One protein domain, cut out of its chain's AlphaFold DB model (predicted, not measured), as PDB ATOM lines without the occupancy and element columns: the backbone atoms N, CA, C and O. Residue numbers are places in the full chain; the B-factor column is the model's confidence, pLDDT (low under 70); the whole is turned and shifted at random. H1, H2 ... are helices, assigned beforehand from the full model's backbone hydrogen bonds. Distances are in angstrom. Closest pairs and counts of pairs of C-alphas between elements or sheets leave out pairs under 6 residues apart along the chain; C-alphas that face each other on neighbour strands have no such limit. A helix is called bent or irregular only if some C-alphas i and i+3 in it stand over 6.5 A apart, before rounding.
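AT A GLANCE: This is residues 20 to 68 of the 471 residues of an uncharacterized protein of Helicobacter pylori UM114 (UniProt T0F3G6). What shape do these atoms make? The long bent helix H2 makes a corner of two arms, H2a and H2b, and the short helices H1, H3 and H4 complete a small frame round the middle, with few close contacts; H1 and H4 lie at opposite ends. What is it built of? The 49 printed residues hold four named helices, H1 to H4 in chain order, and no named strand: all helix. How large is it? It is compact and rounded, with a radius of gyration of the C-alphas of 9.9 A and spans of 24 by 21 by 17 A.

IN THESE COORDINATES: Where does it begin? H1, residues 20 to 25, spans 8.8 A from C-alpha 20 at (110.440, 112.853, 68.331). Is H2 straight? H2, residues 27 to 48, was assigned as one helix by its hydrogen bonds but is bent, with C-alphas 37 and 40 8.6 A apart. Its arms are H2a, residues 27 to 37, 15.0 A, and H2b, residues 40 to 48, 11.9 A. What follows? H3, residues 54 to 58, spans 6.4 A, and H4, residues 61 to 67, spans 10.1 A, ending at (101.256, 99.761, 80.313).

HOW THE PARTS SIT: How does H1 stand to H2a? They are close but not clearly touching, Phe 23 and Tyr 30 having the closest C-alphas, 5.7 A. How do the arms meet? H2a and H2b touch only at the corner, at a steep tilt of 63 degrees; the closest C-alphas, of Cys 34 and Met 42, are 6.0 A apart. Where is H4? H2a and H4 only just touch, with 3 pairs of C-alphas within 8 A, the closest those of Leu 37 and Glu 62, 6.5 A; H1 and H4 are apart. Are the backbones helical? In H1, H2a, H2b, H3 and H4 every O i to N i+4 pair is within hydrogen-bond range.

THE WHOLE: How far does it reach? The two C-alphas farthest apart, of Gly 25 and Asn 65, are 25.1 A apart. Is it continuous? The printed part has no cut, and its three links are tight. Where is confidence low? Residues 50, 55, 58 to 59 and 64 to 68 are under 70.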
ATOM      1  N   LYS A  20     110.980 111.635  68.953       80.81
ATOM      2  CA  LYS A  20     110.440 112.853  68.331       80.81
ATOM      3  C   LYS A  20     109.960 112.592  66.912       80.81
ATOM      4  O   LYS A  20     108.872 113.030  66.556       80.81
ATOM      5  N   ASP A  21     110.751 111.883  66.117       78.81
ATOM      6  CA  ASP A  21     110.411 111.602  64.724       78.81
ATOM      7  C   ASP A  21     109.285 110.566  64.636       78.81
ATOM      8  O   ASP A  21     108.364 110.728  63.835       78.81
ATOM      9  N   PHE A  22     109.255 109.605  65.567       79.19
ATOM     10  CA  PHE A  22     108.129 108.686  65.739       79.19
ATOM     11  C   PHE A  22     106.798 109.422  65.973       79.19
ATOM     12  O   PHE A  22     105.806 109.141  65.296       79.19
ATOM     13  N   PHE A  23     106.759 110.393  66.894       80.69
ATOM     14  CA  PHE A  23     105.534 111.144  67.190       80.69
ATOM     15  C   PHE A  23     105.189 112.228  66.165       80.69
ATOM     16  O   PHE A  23     104.005 112.526  66.010       80.69
ATOM     17  N   LYS A  24     106.167 112.780  65.431       79.00
ATOM     18  CA  LYS A  24     105.889 113.663  64.282       79.00
ATOM     19  C   LYS A  24     105.060 112.942  63.221       79.00
ATOM     20  O   LYS A  24     104.108 113.525  62.711       79.00
ATOM     21  N   GLY A  25     105.387 111.679  62.937       70.44
ATOM     22  CA  GLY A  25     104.588 110.825  62.056       70.44
ATOM     23  C   GLY A  25     103.266 110.377  62.687       70.44
ATOM     24  O   GLY A  25     102.281 110.203  61.985       70.44
ATOM     25  N   ASN A  26     103.204 110.246  64.018       73.44
ATOM     26  CA  ASN A  26     102.065 109.666  64.734       73.44
ATOM     27  C   ASN A  26     101.406 110.637  65.729       73.44
ATOM     28  O   ASN A  26     101.349 110.386  66.937       73.44
ATOM     29  N   ASN A  27     100.854 111.746  65.230       78.56
ATOM     30  CA  ASN A  27     100.235 112.781  66.074       78.56
ATOM     31  C   ASN A  27      99.050 112.243  66.910       78.56
ATOM     32  O   ASN A  27      98.865 112.632  68.065       78.56
ATOM     33  N   TYR A  28      98.281 111.289  66.371       77.19
ATOM     34  CA  TYR A  28      97.223 110.602  67.122       77.19
ATOM     35  C   TYR A  28      97.771 109.888  68.368       77.19
ATOM     36  O   TYR A  28      97.254 110.085  69.470       77.19
ATOM     37  N   LEU A  29      98.857 109.119  68.216       75.06
ATOM     38  CA  LEU A  29      99.519 108.436  69.329       75.06
ATOM     39  C   LEU A  29     100.052 109.420  70.361       75.06
ATOM     40  O   LEU A  29      99.860 109.206  71.555       75.06
ATOM     41  N   TYR A  30     100.681 110.508  69.917       83.06
ATOM     42  CA  TYR A  30     101.176 111.537  70.825       83.06
ATOM     43  C   TYR A  30     100.041 112.122  71.675       83.06
ATOM     44  O   TYR A  30     100.132 112.132  72.902       83.06
ATOM     45  N   ARG A  31      98.919 112.516  71.056       81.56
ATOM     46  CA  ARG A  31      97.738 113.020  71.784       81.56
ATOM     47  C   ARG A  31      97.172 111.982  72.753       81.56
ATOM     48  O   ARG A  31      96.829 112.321  73.885       81.56
ATOM     49  N   ARG A  32      97.109 110.717  72.328       79.50
ATOM     50  CA  ARG A  32      96.643 109.595  73.151       79.50
ATOM     51  C   ARG A  32      97.542 109.394  74.376       79.50
ATOM     52  O   ARG A  32      97.026 109.277  75.484       79.50
ATOM     53  N   PHE A  33      98.863 109.429  74.214       82.62
ATOM     54  CA  PHE A  33      99.800 109.328  75.335       82.62
ATOM     55  C   PHE A  33      99.814 110.578  76.220       82.62
ATOM     56  O   PHE A  33      99.897 110.428  77.433       82.62
ATOM     57  N   CYS A  34      99.624 111.786  75.684       84.25
ATOM     58  CA  CYS A  34      99.427 112.994  76.499       84.25
ATOM     59  C   CYS A  34      98.202 112.884  77.413       84.25
ATOM     60  O   CYS A  34      98.265 113.301  78.567       84.25
ATOM     61  N   PHE A  35      97.107 112.298  76.923       80.69
ATOM     62  CA  PHE A  35      95.928 112.030  77.746       80.69
ATOM     63  C   PHE A  35      96.199 110.947  78.802       80.69
ATOM     64  O   PHE A  35      95.790 111.081  79.950       80.69
ATOM     65  N   LEU A  36      96.897 109.873  78.427       78.50
ATOM     66  CA  LEU A  36      97.025 108.688  79.279       78.50
ATOM     67  C   LEU A  36      98.174 108.759  80.296       78.50
ATOM     68  O   LEU A  36      98.011 108.280  81.420       78.50
ATOM     69  N   LEU A  37      99.319 109.321  79.908       82.88
ATOM     70  CA  LEU A  37     100.535 109.461  80.723       82.88
ATOM     71  C   LEU A  37     100.713 110.879  81.283       82.88
ATOM     72  O   LEU A  37     101.548 111.100  82.155       82.88
ATOM     73  N   GLY A  38      99.915 111.835  80.805       87.38
ATOM     74  CA  GLY A  38      99.958 113.229  81.221       87.38
ATOM     75  C   GLY A  38     100.812 114.092  80.296       87.38
ATOM     76  O   GLY A  38     101.970 113.794  79.999       87.38
ATOM     77  N   LYS A  39     100.244 115.226  79.875       87.81
ATOM     78  CA  LYS A  39     100.891 116.186  78.969       87.81
ATOM     79  C   LYS A  39     102.231 116.695  79.514       87.81
ATOM     80  O   LYS A  39     103.214 116.731  78.785       87.81
ATOM     81  N   HIS A  40     102.298 117.006  80.811       88.50
ATOM     82  CA  HIS A  40     103.531 117.479  81.450       88.50
ATOM     83  C   HIS A  40     104.673 116.463  81.391       88.50
ATOM     84  O   HIS A  40     105.822 116.857  81.188       88.50
ATOM     85  N   PHE A  41     104.372 115.172  81.560       89.38
ATOM     86  CA  PHE A  41     105.366 114.115  81.419       89.38
ATOM     87  C   PHE A  41     105.842 114.021  79.967       89.38
ATOM     88  O   PHE A  41     107.044 114.083  79.728       89.38
ATOM     89  N   MET A  42     104.915 113.955  79.006       88.88
ATOM     90  CA  MET A  42     105.250 113.862  77.580       88.88
ATOM     91  C   MET A  42     106.135 115.027  77.123       88.88
ATOM     92  O   MET A  42     107.178 114.811  76.507       88.88
ATOM     93  N   ASP A  43     105.762 116.255  77.482       86.75
ATOM     94  CA  ASP A  43     106.502 117.458  77.102       86.75
ATOM     95  C   ASP A  43     107.894 117.482  77.751       86.75
ATOM     96  O   ASP A  43     108.886 117.784  77.085       86.75
ATOM     97  N   ARG A  44     108.000 117.099  79.032       87.75
ATOM     98  CA  ARG A  44     109.285 116.997  79.741       87.75
ATOM     99  C   ARG A  44     110.172 115.906  79.146       87.75
ATOM    100  O   ARG A  44     111.358 116.148  78.932       87.75
ATOM    101  N   PHE A  45     109.609 114.735  78.862       86.69
ATOM    102  CA  PHE A  45     110.334 113.595  78.312       86.69
ATOM    103  C   PHE A  45     110.914 113.933  76.936       86.69
ATOM    104  O   PHE A  45     112.109 113.753  76.709       86.69
ATOM    105  N   LEU A  46     110.101 114.496  76.035       85.44
ATOM    106  CA  LEU A  46     110.551 114.887  74.696       85.44
ATOM    107  C   LEU A  46     111.530 116.070  74.724       85.44
ATOM    108  O   LEU A  46     112.416 116.153  73.870       85.44
ATOM    109  N   LYS A  47     111.399 116.994  75.683       84.75
ATOM    110  CA  LYS A  47     112.314 118.136  75.824       84.75
ATOM    111  C   LYS A  47     113.687 117.709  76.342       84.75
ATOM    112  O   LYS A  47     114.692 118.112  75.763       84.75
ATOM    113  N   ASN A  48     113.721 116.885  77.388       83.44
ATOM    114  CA  ASN A  48     114.956 116.527  78.086       83.44
ATOM    115  C   ASN A  48     115.719 115.388  77.400       83.44
ATOM    116  O   ASN A  48     116.937 115.322  77.511       83.44
ATOM    117  N   ASN A  49     115.029 114.535  76.638       78.19
ATOM    118  CA  ASN A  49     115.631 113.379  75.983       78.19
ATOM    119  C   ASN A  49     115.620 113.543  74.457       78.19
ATOM    120  O   ASN A  49     114.981 112.790  73.726       78.19
ATOM    121  N   ALA A  50     116.319 114.561  73.949       68.62
ATOM    122  CA  ALA A  50     116.283 114.910  72.525       68.62
ATOM    123  C   ALA A  50     116.794 113.802  71.581       68.62
ATOM    124  O   ALA A  50     116.395 113.788  70.419       68.62
ATOM    125  N   LYS A  51     117.637 112.889  72.083       77.56
ATOM    126  CA  LYS A  51     118.151 111.708  71.367       77.56
ATOM    127  C   LYS A  51     117.497 110.394  71.812       77.56
ATOM    128  O   LYS A  51     117.937 109.342  71.365       77.56
ATOM    129  N   ALA A  52     116.490 110.439  72.693       80.12
ATOM    130  CA  ALA A  52     115.829 109.218  73.137       80.12
ATOM    131  C   ALA A  52     115.187 108.500  71.958       80.12
ATOM    132  O   ALA A  52     114.549 109.098  71.086       80.12
ATOM    133  N   SER A  53     115.338 107.195  71.979       80.19
ATOM    134  CA  SER A  53     114.649 106.283  71.099       80.19
ATOM    135  C   SER A  53     113.221 106.024  71.588       80.19
ATOM    136  O   SER A  53     112.852 106.314  72.731       80.19
ATOM    137  N   VAL A  54     112.398 105.425  70.728       73.06
ATOM    138  CA  VAL A  54     111.096 104.872  71.131       73.06
ATOM    139  C   VAL A  54     111.246 103.858  72.271       73.06
ATOM    140  O   VAL A  54     110.403 103.792  73.166       73.06
ATOM    141  N   LYS A  55     112.372 103.141  72.286       68.00
ATOM    142  CA  LYS A  55     112.785 102.219  73.341       68.00
ATOM    143  C   LYS A  55     112.952 102.914  74.693       68.00
ATOM    144  O   LYS A  55     112.341 102.477  75.662       68.00
ATOM    145  N   ASP A  56     113.656 104.040  74.743       72.81
ATOM    146  CA  ASP A  56     113.860 104.794  75.990       72.81
ATOM    147  C   ASP A  56     112.543 105.337  76.569       72.81
ATOM    148  O   ASP A  56     112.360 105.384  77.784       72.81
ATOM    149  N   PHE A  57     111.594 105.716  75.706       78.44
ATOM    150  CA  PHE A  57     110.259 106.151  76.127       78.44
ATOM    151  C   PHE A  57     109.431 105.016  76.727       78.44
ATOM    152  O   PHE A  57     108.809 105.193  77.772       78.44
ATOM    153  N   MET A  58     109.437 103.843  76.096       68.38
ATOM    154  CA  MET A  58     108.701 102.678  76.599       68.38
ATOM    155  C   MET A  58     109.295 102.113  77.895       68.38
ATOM    156  O   MET A  58     108.585 101.458  78.656       68.38
ATOM    157  N   SER A  59     110.570 102.397  78.157       66.88
ATOM    158  CA  SER A  59     111.252 102.072  79.412       66.88
ATOM    159  C   SER A  59     111.097 103.149  80.493       66.88
ATOM    160  O   SER A  59     111.623 102.983  81.592       66.88
ATOM    161  N   SER A  60     110.391 104.257  80.227       75.38
ATOM    162  CA  SER A  60     110.166 105.284  81.247       75.38
ATOM    163  C   SER A  60     109.283 104.743  82.373       75.38
ATOM    164  O   SER A  60     108.360 103.961  82.142       75.38
ATOM    165  N   LYS A  61     109.519 105.214  83.602       76.56
ATOM    166  CA  LYS A  61     108.738 104.813  84.780       76.56
ATOM    167  C   LYS A  61     107.236 105.026  84.568       76.56
ATOM    168  O   LYS A  61     106.432 104.174  84.920       76.56
ATOM    169  N   GLU A  62     106.855 106.145  83.965       81.00
ATOM    170  CA  GLU A  62     105.469 106.506  83.676       81.00
ATOM    171  C   GLU A  62     104.827 105.569  82.651       81.00
ATOM    172  O   GLU A  62     103.674 105.173  82.828       81.00
ATOM    173  N   PHE A  63     105.562 105.182  81.602       75.81
ATOM    174  CA  PHE A  63     105.069 104.234  80.607       75.81
ATOM    175  C   PHE A  63     104.938 102.830  81.203       75.81
ATOM    176  O   PHE A  63     103.879 102.211  81.081       75.81
ATOM    177  N   VAL A  64     105.984 102.352  81.886       65.38
ATOM    178  CA  VAL A  64     106.019 101.037  82.541       65.38
ATOM    179  C   VAL A  64     104.884 100.922  83.553       65.38
ATOM    180  O   VAL A  64     104.087 100.004  83.442       65.38
ATOM    181  N   ASN A  65     104.712 101.895  84.451       68.38
ATOM    182  CA  ASN A  65     103.654 101.865  85.466       68.38
ATOM    183  C   ASN A  65     102.229 101.820  84.885       68.38
ATOM    184  O   ASN A  65     101.303 101.380  85.561       68.38
ATOM    185  N   LYS A  66     102.023 102.332  83.664       68.44
ATOM    186  CA  LYS A  66     100.699 102.411  83.028       68.44
ATOM    187  C   LYS A  66     100.409 101.218  82.114       68.44
ATOM    188  O   LYS A  66      99.252 100.820  81.996       68.44
ATOM    189  N   TYR A  67     101.426 100.700  81.428       63.09
ATOM    190  CA  TYR A  67     101.256  99.761  80.313       63.09
ATOM    191  C   TYR A  67     102.049  98.469  80.436       63.09
ATOM    192  O   TYR A  67     101.883  97.589  79.591       63.09
ATOM    193  N   ARG A  68     102.899  98.336  81.452       62.53
ATOM    194  CA  ARG A  68     103.601  97.094  81.753       62.53
ATOM    195  C   ARG A  68     103.256  96.630  83.152       62.53
ATOM    196  O   ARG A  68     102.924  97.420  84.029       62.53
TER     197      ARG A  68